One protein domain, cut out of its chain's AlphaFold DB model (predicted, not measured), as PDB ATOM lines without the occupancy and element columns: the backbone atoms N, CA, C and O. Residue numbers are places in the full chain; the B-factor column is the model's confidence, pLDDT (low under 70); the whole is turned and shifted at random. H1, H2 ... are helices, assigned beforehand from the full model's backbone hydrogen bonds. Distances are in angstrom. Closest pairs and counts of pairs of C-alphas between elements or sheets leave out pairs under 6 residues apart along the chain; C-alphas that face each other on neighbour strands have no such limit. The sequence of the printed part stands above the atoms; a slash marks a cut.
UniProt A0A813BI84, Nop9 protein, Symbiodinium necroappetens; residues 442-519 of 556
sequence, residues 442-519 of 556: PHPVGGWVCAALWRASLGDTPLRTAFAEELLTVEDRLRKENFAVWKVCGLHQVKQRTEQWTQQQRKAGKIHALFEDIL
ATOM      1  N   PRO A 442     -11.784   1.113 -26.212       96.50
ATOM      2  CA  PRO A 442     -10.433   0.550 -26.255       96.50
ATOM      3  C   PRO A 442      -9.964  -0.043 -24.916       96.50
ATOM      4  O   PRO A 442      -9.068  -0.882 -24.892       96.50
ATOM      5  N   HIS A 443     -10.560   0.363 -23.789       96.06
ATOM      6  CA  HIS A 443     -10.121  -0.069 -22.465       96.06
ATOM      7  C   HIS A 443     -10.507  -1.538 -22.180       96.06
ATOM      8  O   HIS A 443     -11.640  -1.935 -22.462       96.06
ATOM      9  N   PRO A 444      -9.642  -2.352 -21.540       94.19
ATOM     10  CA  PRO A 444      -9.920  -3.773 -21.290       94.19
ATOM     11  C   PRO A 444     -11.151  -4.023 -20.402       94.19
ATOM     12  O   PRO A 444     -11.911  -4.953 -20.650       94.19
ATOM     13  N   VAL A 445     -11.365  -3.188 -19.378       95.06
ATOM     14  CA  VAL A 445     -12.566  -3.224 -18.512       95.06
ATOM     15  C   VAL A 445     -13.750  -2.493 -19.157       95.06
ATOM     16  O   VAL A 445     -14.790  -3.100 -19.393       95.06
ATOM     17  N   GLY A 446     -13.577  -1.208 -19.499       96.12
ATOM     18  CA  GLY A 446     -14.613  -0.385 -20.129       96.12
ATOM     19  C   GLY A 446     -15.202  -0.968 -21.416       96.12
ATOM     20  O   GLY A 446     -16.371  -0.722 -21.699       96.12
ATOM     21  N   GLY A 447     -14.461  -1.794 -22.159       96.62
ATOM     22  CA  GLY A 447     -14.957  -2.457 -23.364       96.62
ATOM     23  C   GLY A 447     -16.150  -3.381 -23.104       96.62
ATOM     24  O   GLY A 447     -17.067  -3.438 -23.924       96.62
ATOM     25  N   TRP A 448     -16.201  -4.038 -21.941       96.19
ATOM     26  CA  TRP A 448     -17.354  -4.847 -21.526       96.19
ATOM     27  C   TRP A 448     -18.598  -3.981 -21.315       96.19
ATOM     28  O   TRP A 448     -19.668  -4.282 -21.849       96.19
ATOM     29  N   VAL A 449     -18.436  -2.842 -20.632       97.88
ATOM     30  CA  VAL A 449     -19.512  -1.860 -20.437       97.88
ATOM     31  C   VAL A 449     -19.935  -1.250 -21.775       97.88
ATOM     32  O   VAL A 449     -21.125  -1.147 -22.040       97.88
ATOM     33  N   CYS A 450     -18.993  -0.927 -22.665       97.88
ATOM     34  CA  CYS A 450     -19.269  -0.430 -24.016       97.88
ATOM     35  C   CYS A 450     -20.134  -1.416 -24.820       97.88
ATOM     36  O   CYS A 450     -21.153  -1.036 -25.400       97.88
ATOM     37  N   ALA A 451     -19.796  -2.708 -24.784       96.81
ATOM     38  CA  ALA A 451     -20.607  -3.749 -25.408       96.81
ATOM     39  C   ALA A 451     -22.011  -3.857 -24.780       96.81
ATOM     40  O   ALA A 451     -22.991  -4.072 -25.494       96.81
ATOM     41  N   ALA A 452     -22.137  -3.706 -23.457       97.25
ATOM     42  CA  ALA A 452     -23.434  -3.685 -22.779       97.25
ATOM     43  C   ALA A 452     -24.272  -2.451 -23.160       97.25
ATOM     44  O   ALA A 452     -25.452  -2.597 -23.473       97.25
ATOM     45  N   LEU A 453     -23.659  -1.265 -23.230       97.69
ATOM     46  CA  LEU A 453     -24.285  -0.013 -23.670       97.69
ATOM     47  C   LEU A 453     -24.808  -0.120 -25.102       97.69
ATOM     48  O   LEU A 453     -25.942   0.270 -25.379       97.69
ATOM     49  N   TRP A 454     -24.016  -0.710 -26.002       95.88
ATOM     50  CA  TRP A 454     -24.434  -0.973 -27.376       95.88
ATOM     51  C   TRP A 454     -25.670  -1.875 -27.443       95.88
ATOM     52  O   TRP A 454     -26.601  -1.616 -28.204       95.88
ATOM     53  N   ARG A 455     -25.723  -2.940 -26.635       94.06
ATOM     54  CA  ARG A 455     -26.910  -3.810 -26.568       94.06
ATOM     55  C   ARG A 455     -28.112  -3.072 -25.976       94.06
ATOM     56  O   ARG A 455     -29.196  -3.176 -26.535       94.06
ATOM     57  N   ALA A 456     -27.913  -2.302 -24.910       94.50
ATOM     58  CA  ALA A 456     -28.974  -1.559 -24.231       94.50
ATOM     59  C   ALA A 456     -29.568  -0.412 -25.065       94.50
ATOM     60  O   ALA A 456     -30.710  -0.034 -24.832       94.50
ATOM     61  N   SER A 457     -28.837   0.118 -26.049       94.12
ATOM     62  CA  SER A 457     -29.348   1.124 -26.990       94.12
ATOM     63  C   SER A 457     -30.173   0.534 -28.143       94.12
ATOM     64  O   SER A 457     -30.561   1.261 -29.058       94.12
ATOM     65  N   LEU A 458     -30.434  -0.780 -28.148       89.50
ATOM     66  CA  LEU A 458     -31.344  -1.389 -29.119       89.50
ATOM     67  C   LEU A 458     -32.724  -0.717 -29.037       89.50
ATOM     68  O   LEU A 458     -33.252  -0.508 -27.953       89.50
ATOM     69  N   GLY A 459     -33.287  -0.352 -30.191       85.69
ATOM     70  CA  GLY A 459     -34.526   0.431 -30.262       85.69
ATOM     71  C   GLY A 459     -34.326   1.948 -30.332       85.69
ATOM     72  O   GLY A 459     -35.190   2.632 -30.872       85.69
ATOM     73  N   ASP A 460     -33.168   2.478 -29.920       90.38
ATOM     74  CA  ASP A 460     -32.834   3.907 -30.011       90.38
ATOM     75  C   ASP A 460     -31.770   4.131 -31.101       90.38
ATOM     76  O   ASP A 460     -30.559   4.091 -30.869       90.38
ATOM     77  N   THR A 461     -32.240   4.315 -32.343       90.12
ATOM     78  CA  THR A 461     -31.350   4.515 -33.503       90.12
ATOM     79  C   THR A 461     -30.465   5.762 -33.351       90.12
ATOM     80  O   THR A 461     -29.265   5.630 -33.578       90.12
ATOM     81  N   PRO A 462     -30.979   6.939 -32.927       92.81
ATOM     82  CA  PRO A 462     -30.136   8.116 -32.698       92.81
ATOM     83  C   PRO A 462     -29.000   7.872 -31.699       92.81
ATOM     84  O   PRO A 462     -27.864   8.277 -31.950       92.81
ATOM     85  N   LEU A 463     -29.273   7.181 -30.587       94.62
ATOM     86  CA  LEU A 463     -28.243   6.851 -29.602       94.62
ATOM     87  C   LEU A 463     -27.191   5.895 -30.176       94.62
ATOM     88  O   LEU A 463     -25.998   6.113 -29.972       94.62
ATOM     89  N   ARG A 464     -27.608   4.865 -30.926       93.69
ATOM     90  CA  ARG A 464     -26.677   3.945 -31.603       93.69
ATOM     91  C   ARG A 464     -25.792   4.644 -32.622       93.69
ATOM     92  O   ARG A 464     -24.608   4.328 -32.692       93.69
ATOM     93  N   THR A 465     -26.346   5.584 -33.382       93.25
ATOM     94  CA  THR A 465     -25.571   6.394 -34.325       93.25
ATOM     95  C   THR A 465     -24.513   7.210 -33.587       93.25
ATOM     96  O   THR A 465     -23.337   7.086 -33.913       93.25
ATOM     97  N   ALA A 466     -24.892   7.929 -32.526       95.94
ATOM     98  CA  ALA A 466     -23.943   8.704 -31.723       95.94
ATOM     99  C   ALA A 466     -22.825   7.829 -31.124       95.94
ATOM    100  O   ALA A 466     -21.648   8.169 -31.192       95.94
ATOM    101  N   PHE A 467     -23.179   6.658 -30.590       97.12
ATOM    102  CA  PHE A 467     -22.207   5.692 -30.078       97.12
ATOM    103  C   PHE A 467     -21.238   5.189 -31.146       97.12
ATOM    104  O   PHE A 467     -20.043   5.050 -30.881       97.12
ATOM    105  N   ALA A 468     -21.737   4.902 -32.347       95.56
ATOM    106  CA  ALA A 468     -20.892   4.459 -33.441       95.56
ATOM    107  C   ALA A 468     -19.946   5.574 -33.907       95.56
ATOM    108  O   ALA A 468     -18.762   5.310 -34.087       95.56
ATOM    109  N   GLU A 469     -20.440   6.809 -34.034       95.31
ATOM    110  CA  GLU A 469     -19.630   7.987 -34.372       95.31
ATOM    111  C   GLU A 469     -18.483   8.180 -33.371       95.31
ATOM    112  O   GLU A 469     -17.329   8.290 -33.781       95.31
ATOM    113  N   GLU A 470     -18.763   8.116 -32.064       96.31
ATOM    114  CA  GLU A 470     -17.742   8.207 -31.010       96.31
ATOM    115  C   GLU A 470     -16.668   7.112 -31.108       96.31
ATOM    116  O   GLU A 470     -15.479   7.379 -30.929       96.31
ATOM    117  N   LEU A 471     -17.063   5.864 -31.377       96.75
ATOM    118  CA  LEU A 471     -16.112   4.754 -31.501       96.75
ATOM    119  C   LEU A 471     -15.275   4.861 -32.782       96.75
ATOM    120  O   LEU A 471     -14.100   4.490 -32.778       96.75
ATOM    121  N   LEU A 472     -15.854   5.390 -33.862       95.81
ATOM    122  CA  LEU A 472     -15.162   5.606 -35.130       95.81
ATOM    123  C   LEU A 472     -14.088   6.698 -35.028       95.81
ATOM    124  O   LEU A 472     -13.069   6.579 -35.703       95.81
ATOM    125  N   THR A 473     -14.223   7.688 -34.130       96.94
ATOM    126  CA  THR A 473     -13.149   8.682 -33.910       96.94
ATOM    127  C   THR A 473     -11.858   8.072 -33.353       96.94
ATOM    128  O   THR A 473     -10.807   8.700 -33.415       96.94
ATOM    129  N   VAL A 474     -11.929   6.862 -32.784       96.00
ATOM    130  CA  VAL A 474     -10.786   6.128 -32.213       96.00
ATOM    131  C   VAL A 474     -10.609   4.739 -32.849       96.00
ATOM    132  O   VAL A 474     -10.076   3.835 -32.205       96.00
ATOM    133  N   GLU A 475     -11.049   4.551 -34.102       95.31
ATOM    134  CA  GLU A 475     -11.078   3.252 -34.801       95.31
ATOM    135  C   GLU A 475      -9.740   2.501 -34.744       95.31
ATOM    136  O   GLU A 475      -9.715   1.336 -34.343       95.31
ATOM    137  N   ASP A 476      -8.629   3.145 -35.110       94.94
ATOM    138  CA  ASP A 476      -7.322   2.477 -35.191       94.94
ATOM    139  C   ASP A 476      -6.880   1.931 -33.832       94.94
ATOM    140  O   ASP A 476      -6.446   0.781 -33.705       94.94
ATOM    141  N   ARG A 477      -7.077   2.739 -32.786       95.81
ATOM    142  CA  ARG A 477      -6.795   2.352 -31.406       95.81
ATOM    143  C   ARG A 477      -7.726   1.229 -30.952       95.81
ATOM    144  O   ARG A 477      -7.256   0.246 -30.390       95.81
ATOM    145  N   LEU A 478      -9.023   1.329 -31.242       94.94
ATOM    146  CA  LEU A 478     -10.018   0.314 -30.895       94.94
ATOM    147  C   LEU A 478      -9.725  -1.032 -31.571       94.94
ATOM    148  O   LEU A 478      -9.809  -2.072 -30.924       94.94
ATOM    149  N   ARG A 479      -9.331  -1.039 -32.849       94.62
ATOM    150  CA  ARG A 479      -8.972  -2.265 -33.578       94.62
ATOM    151  C   ARG A 479      -7.693  -2.903 -33.045       94.62
ATOM    152  O   ARG A 479      -7.609  -4.129 -33.033       94.62
ATOM    153  N   LYS A 480      -6.728  -2.093 -32.599       95.56
ATOM    154  CA  LYS A 480      -5.470  -2.566 -32.008       95.56
ATOM    155  C   LYS A 480      -5.650  -3.091 -30.580       95.56
ATOM    156  O   LYS A 480      -5.131  -4.153 -30.261       95.56
ATOM    157  N   GLU A 481      -6.361  -2.353 -29.730       93.75
ATOM    158  CA  GLU A 481      -6.464  -2.630 -28.288       93.75
ATOM    159  C   GLU A 481      -7.647  -3.543 -27.936       93.75
ATOM    160  O   GLU A 481      -7.533  -4.372 -27.035       93.75
ATOM    161  N   ASN A 482      -8.783  -3.431 -28.636       93.94
ATOM    162  CA  ASN A 482      -9.996  -4.187 -28.316       93.94
ATOM    163  C   ASN A 482     -10.881  -4.461 -29.547       93.94
ATOM    164  O   ASN A 482     -12.009  -3.974 -29.685       93.94
ATOM    165  N   PHE A 483     -10.383  -5.308 -30.450       93.75
ATOM    166  CA  PHE A 483     -11.093  -5.676 -31.680       93.75
ATOM    167  C   PHE A 483     -12.454  -6.360 -31.437       93.75
ATOM    168  O   PHE A 483     -13.325  -6.346 -32.309       93.75
ATOM    169  N   ALA A 484     -12.671  -6.949 -30.256       93.81
ATOM    170  CA  ALA A 484     -13.942  -7.574 -29.906       93.81
ATOM    171  C   ALA A 484     -15.085  -6.548 -29.864       93.81
ATOM    172  O   ALA A 484     -16.141  -6.794 -30.447       93.81
ATOM    173  N   VAL A 485     -14.861  -5.376 -29.260       94.62
ATOM    174  CA  VAL A 485     -15.856  -4.290 -29.218       94.62
ATOM    175  C   VAL A 485     -16.164  -3.782 -30.626       94.62
ATOM    176  O   VAL A 485     -17.332  -3.623 -30.973       94.62
ATOM    177  N   TRP A 486     -15.143  -3.627 -31.478       94.44
ATOM    178  CA  TRP A 486     -15.328  -3.254 -32.887       94.44
ATOM    179  C   TRP A 486     -16.285  -4.204 -33.625       94.44
ATOM    180  O   TRP A 486     -17.184  -3.758 -34.347       94.44
ATOM    181  N   LYS A 487     -16.123  -5.520 -33.418       93.06
ATOM    182  CA  LYS A 487     -17.011  -6.543 -33.990       93.06
ATOM    183  C   LYS A 487     -18.413  -6.502 -33.391       93.06
ATOM    184  O   LYS A 487     -19.378  -6.532 -34.146       93.06
ATOM    185  N   VAL A 488     -18.531  -6.432 -32.062       92.62
ATOM    186  CA  VAL A 488     -19.826  -6.415 -31.355       92.62
ATOM    187  C   VAL A 488     -20.680  -5.228 -31.796       92.62
ATOM    188  O   VAL A 488     -21.879  -5.386 -32.021       92.62
ATOM    189  N   CYS A 489     -20.062  -4.061 -31.971       91.56
ATOM    190  CA  CYS A 489     -20.751  -2.861 -32.430       91.56
ATOM    191  C   CYS A 489     -20.995  -2.846 -33.952       91.56
ATOM    192  O   CYS A 489     -21.667  -1.953 -34.459       91.56
ATOM    193  N   GLY A 490     -20.468  -3.815 -34.709       90.06
ATOM    194  CA  GLY A 490     -20.684  -3.907 -36.155       90.06
ATOM    195  C   GLY A 490     -20.204  -2.676 -36.932       90.06
ATOM    196  O   GLY A 490     -20.782  -2.343 -37.966       90.06
ATOM    197  N   LEU A 491     -19.152  -1.994 -36.456       91.25
ATOM    198  CA  LEU A 491     -18.762  -0.655 -36.936       91.25
ATOM    199  C   LEU A 491     -18.363  -0.619 -38.418       91.25
ATOM    200  O   LEU A 491     -18.519   0.402 -39.085       91.25
ATOM    201  N   HIS A 492     -17.947  -1.756 -38.978       89.50
ATOM    202  CA  HIS A 492     -17.724  -1.898 -40.417       89.50
ATOM    203  C   HIS A 492     -18.989  -1.606 -41.248       89.50
ATOM    204  O   HIS A 492     -18.914  -0.904 -42.256       89.50
ATOM    205  N   GLN A 493     -20.156  -2.098 -40.813       85.56
ATOM    206  CA  GLN A 493     -21.425  -1.869 -41.511       85.56
ATOM    207  C   GLN A 493     -21.878  -0.413 -41.386       85.56
ATOM    208  O   GLN A 493     -22.378   0.146 -42.356       85.56
ATOM    209  N   VAL A 494     -21.642   0.215 -40.229       85.38
ATOM    210  CA  VAL A 494     -21.935   1.642 -40.019       85.38
ATOM    211  C   VAL A 494     -21.136   2.507 -40.994       85.38
ATOM    212  O   VAL A 494     -21.694   3.419 -41.598       85.38
ATOM    213  N   LYS A 495     -19.851   2.183 -41.184       84.56
ATOM    214  CA  LYS A 495     -18.918   2.934 -42.035       84.56
ATOM    215  C   LYS A 495     -19.171   2.750 -43.532       84.56
ATOM    216  O   LYS A 495     -19.115   3.716 -44.277       84.56
ATOM    217  N   GLN A 496     -19.400   1.515 -43.986       83.50
ATOM    218  CA  GLN A 496     -19.472   1.206 -45.424       83.50
ATOM    219  C   GLN A 496     -20.894   1.109 -45.977       83.50
ATOM    220  O   GLN A 496     -21.090   1.181 -47.187       83.50
ATOM    221  N   ARG A 497     -21.891   0.878 -45.119       82.50
ATOM    222  CA  ARG A 497     -23.277   0.592 -45.517       82.50
ATOM    223  C   ARG A 497     -24.260   1.327 -44.607       82.50
ATOM    224  O   ARG A 497     -25.213   0.729 -44.112       82.50
ATOM    225  N   THR A 498     -24.025   2.619 -44.378       80.88
ATOM    226  CA  THR A 498     -24.751   3.438 -43.392       80.88
ATOM    227  C   THR A 498     -26.267   3.401 -43.588       80.88
ATOM    228  O   THR A 498     -27.011   3.234 -42.621       80.88
ATOM    229  N   GLU A 499     -26.747   3.483 -44.831       80.00
ATOM    230  CA  GLU A 499     -28.182   3.459 -45.129       80.00
ATOM    231  C   GLU A 499     -28.815   2.088 -44.838       80.00
ATOM    232  O   GLU A 499     -29.816   1.999 -44.122       80.00
ATOM    233  N   GLN A 500     -28.186   1.002 -45.301       81.00
ATOM    234  CA  GLN A 500     -28.640  -0.368 -45.029       81.00
ATOM    235  C   GLN A 500     -28.597  -0.686 -43.530       81.00
ATOM    236  O   GLN A 500     -29.540  -1.271 -42.994       81.00
ATOM    237  N   TRP A 501     -27.540  -0.260 -42.837       87.06
ATOM    238  CA  TRP A 501     -27.415  -0.409 -41.392       87.06
ATOM    239  C   TRP A 501     -28.530   0.349 -40.664       87.06
ATOM    240  O   TRP A 501     -29.205  -0.228 -39.815       87.06
ATOM    241  N   THR A 502     -28.806   1.598 -41.048       81.44
ATOM    242  CA  THR A 502     -29.881   2.410 -40.452       81.44
ATOM    243  C   THR A 502     -31.250   1.752 -40.636       81.44
ATOM    244  O   THR A 502     -32.041   1.682 -39.693       81.44
ATOM    245  N   GLN A 503     -31.535   1.205 -41.824       82.38
ATOM    246  CA  GLN A 503     -32.770   0.453 -42.073       82.38
ATOM    247  C   GLN A 503     -32.862  -0.811 -41.204       82.38
ATOM    248  O   GLN A 503     -33.926  -1.097 -40.650       82.38
ATOM    249  N   GLN A 504     -31.759  -1.550 -41.039       82.62
ATOM    250  CA  GLN A 504     -31.696  -2.723 -40.161       82.62
ATOM    251  C   GLN A 504     -31.927  -2.350 -38.692       82.62
ATOM    252  O   GLN A 504     -32.709  -3.021 -38.021       82.62
ATOM    253  N   GLN A 505     -31.329  -1.257 -38.204       84.56
ATOM    254  CA  GLN A 505     -31.547  -0.780 -36.834       84.56
ATOM    255  C   GLN A 505     -33.001  -0.374 -36.595       84.56
ATOM    256  O   GLN A 505     -33.575  -0.741 -35.572       84.56
ATOM    257  N   ARG A 506     -33.639   0.309 -37.557       82.06
ATOM    258  CA  ARG A 506     -35.066   0.663 -37.469       82.06
ATOM    259  C   ARG A 506     -35.963  -0.574 -37.424       82.06
ATOM    260  O   ARG A 506     -36.892  -0.616 -36.623       82.06
ATOM    261  N   LYS A 507     -35.692  -1.587 -38.255       84.25
ATOM    262  CA  LYS A 507     -36.434  -2.862 -38.236       84.25
ATOM    263  C   LYS A 507     -36.251  -3.591 -36.904       84.25
ATOM    264  O   LYS A 507     -37.241  -3.976 -36.291       84.25
ATOM    265  N   ALA A 508     -35.012  -3.718 -36.431       80.69
ATOM    266  CA  ALA A 508     -34.705  -4.344 -35.148       80.69
ATOM    267  C   ALA A 508     -35.355  -3.596 -33.973       80.69
ATOM    268  O   ALA A 508     -35.873  -4.228 -33.060       80.69
ATOM    269  N   GLY A 509     -35.398  -2.261 -34.027       79.56
ATOM    270  CA  GLY A 509     -36.083  -1.437 -33.035       79.56
ATOM    271  C   GLY A 509     -37.598  -1.633 -33.019       79.56
ATOM    272  O   GLY A 509     -38.170  -1.760 -31.944       79.56
ATOM    273  N   LYS A 510     -38.245  -1.739 -34.190       82.44
ATOM    274  CA  LYS A 510     -39.682  -2.064 -34.280       82.44
ATOM    275  C   LYS A 510     -39.992  -3.435 -33.686       82.44
ATOM    276  O   LYS A 510     -40.941  -3.564 -32.928       82.44
ATOM    277  N   ILE A 511     -39.177  -4.440 -34.010       80.50
ATOM    278  CA  ILE A 511     -39.319  -5.791 -33.454       80.50
ATOM    279  C   ILE A 511     -39.153  -5.750 -31.931       80.50
ATOM    280  O   ILE A 511     -39.988  -6.285 -31.214       80.50
ATOM    281  N   HIS A 512     -38.118  -5.073 -31.433       79.38
ATOM    282  CA  HIS A 512     -37.878  -4.937 -29.998       79.38
ATOM    283  C   HIS A 512     -39.044  -4.258 -29.269       79.38
ATOM    284  O   HIS A 512     -39.460  -4.744 -28.227       79.38
ATOM    285  N   ALA A 513     -39.595  -3.174 -29.823       77.50
ATOM    286  CA  ALA A 513     -40.759  -2.499 -29.247       77.50
ATOM    287  C   ALA A 513     -41.985  -3.428 -29.169       77.50
ATOM    288  O   ALA A 513     -42.631  -3.486 -28.134       77.50
ATOM    289  N   LEU A 514     -42.246  -4.219 -30.219       77.88
ATOM    290  CA  LEU A 514     -43.335  -5.203 -30.210       77.88
ATOM    291  C   LEU A 514     -43.152  -6.271 -29.120       77.88
ATOM    292  O   LEU A 514     -44.122  -6.666 -28.486       77.88
ATOM    293  N   PHE A 515     -41.923  -6.746 -28.899       76.50
ATOM    294  CA  PHE A 515     -41.647  -7.731 -27.850       76.50
ATOM    295  C   PHE A 515     -41.737  -7.140 -26.441       76.50
ATOM    296  O   PHE A 515     -42.263  -7.811 -25.560       76.50
ATOM    297  N   GLU A 516     -41.266  -5.910 -26.221       70.50
ATOM    298  CA  GLU A 516     -41.440  -5.215 -24.935       70.50
ATOM    299  C   GLU A 516     -42.930  -4.996 -24.632       70.50
ATOM    300  O   GLU A 516     -43.370  -5.336 -23.541       70.50
ATOM    301  N   ASP A 517     -43.741  -4.580 -25.614       65.19
ATOM    302  CA  ASP A 517     -45.194  -4.414 -25.443       65.19
ATOM    303  C   ASP A 517     -45.910  -5.733 -25.078       65.19
ATOM    304  O   ASP A 517     -46.876  -5.735 -24.310       65.19
ATOM    305  N   ILE A 518     -45.444  -6.868 -25.617       70.75
ATOM    306  CA  ILE A 518     -45.962  -8.208 -25.287       70.75
ATOM    307  C   ILE A 518     -45.542  -8.624 -23.871       70.75
ATOM    308  O   ILE A 518     -46.348  -9.192 -23.135       70.75
ATOM    309  N   LEU A 519     -44.292  -8.353 -23.489       56.91
ATOM    310  CA  LEU A 519     -43.748  -8.694 -22.171       56.91
ATOM    311  C   LEU A 519     -44.351  -7.833 -21.053       56.91
ATOM    312  O   LEU A 519     -44.577  -8.344 -19.957       56.91
TER     313      LEU A 519
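Overview. This is residues 442 to 519 of the 556 residues of the protein "Nop9 protein" of Symbiodinium necroappetens (UniProt A0A813BI84). A small body of five short helices has one long helix, H6, as an arm slanting away past one end. In the body H1, H2 and H4 run nearly along one line, their centres making a triangle; H3 caps the end where H2 finishes, and H5 packs crosswise on H2. H6 folds back past the first residue of H2, and its residues 514 to 519 stick out. The printed part has 78 residues with six named helices, H1 to H6 in chain order, and no named strand: all helix, compact with a radius of gyration of the C-alphas of 13.1 A, spanning 40 by 27 by 16 A.

Arrangement. H1, residues 446 to 456, and H2, residues 461 to 472, are close but not clearly touching, with C-alphas 454 and 464 closest at 6.9 A, at a shallow tilt of 23 degrees, opposite ways. H3, residues 475 to 481, and H4, residues 483 to 488, touch only at the corner, and only just, with 3 pairs of C-alphas within 8 A; the closest, 479 and 486, are 6.5 A apart. H4 touches H1, the same way at 12 degrees, a shallow tilt; the closest C-alphas, 451 and 485, are 6.1 A apart. H5, residues 491 to 496, only just touches H2, with 3 pairs of C-alphas within 8 A, through residues 468 to 472 of H2 alone, about perpendicular at 88 degrees; the closest C-alphas, 468 and 491, are 6.6 A apart. H6, residues 498 to 519, touches H2 at residue 461 alone, its C-alpha 6.3 A from that of Gln 505, at a steep tilt of 48 degrees. H1 and H6 are apart. In H1 to H6 every O i to N i+4 pair is within hydrogen-bond range.

Along the chain. H1 begins at C-alpha 446 (-14.613, -0.385, -20.129) and is 15.0 A long; H2 is 16.3 A long. H6 is 31.0 A long and ends at C-alpha 519 (-43.748, -8.694, -22.171).

Size, cuts and confidence. The C-alphas of Lys 480 and Ile 518, the two farthest apart, are 41.4 A apart. The printed part has no cut, and the five links between its helices are tight. Mean pLDDT of the printed part is 89.3; residues 517 and 519 are under 70.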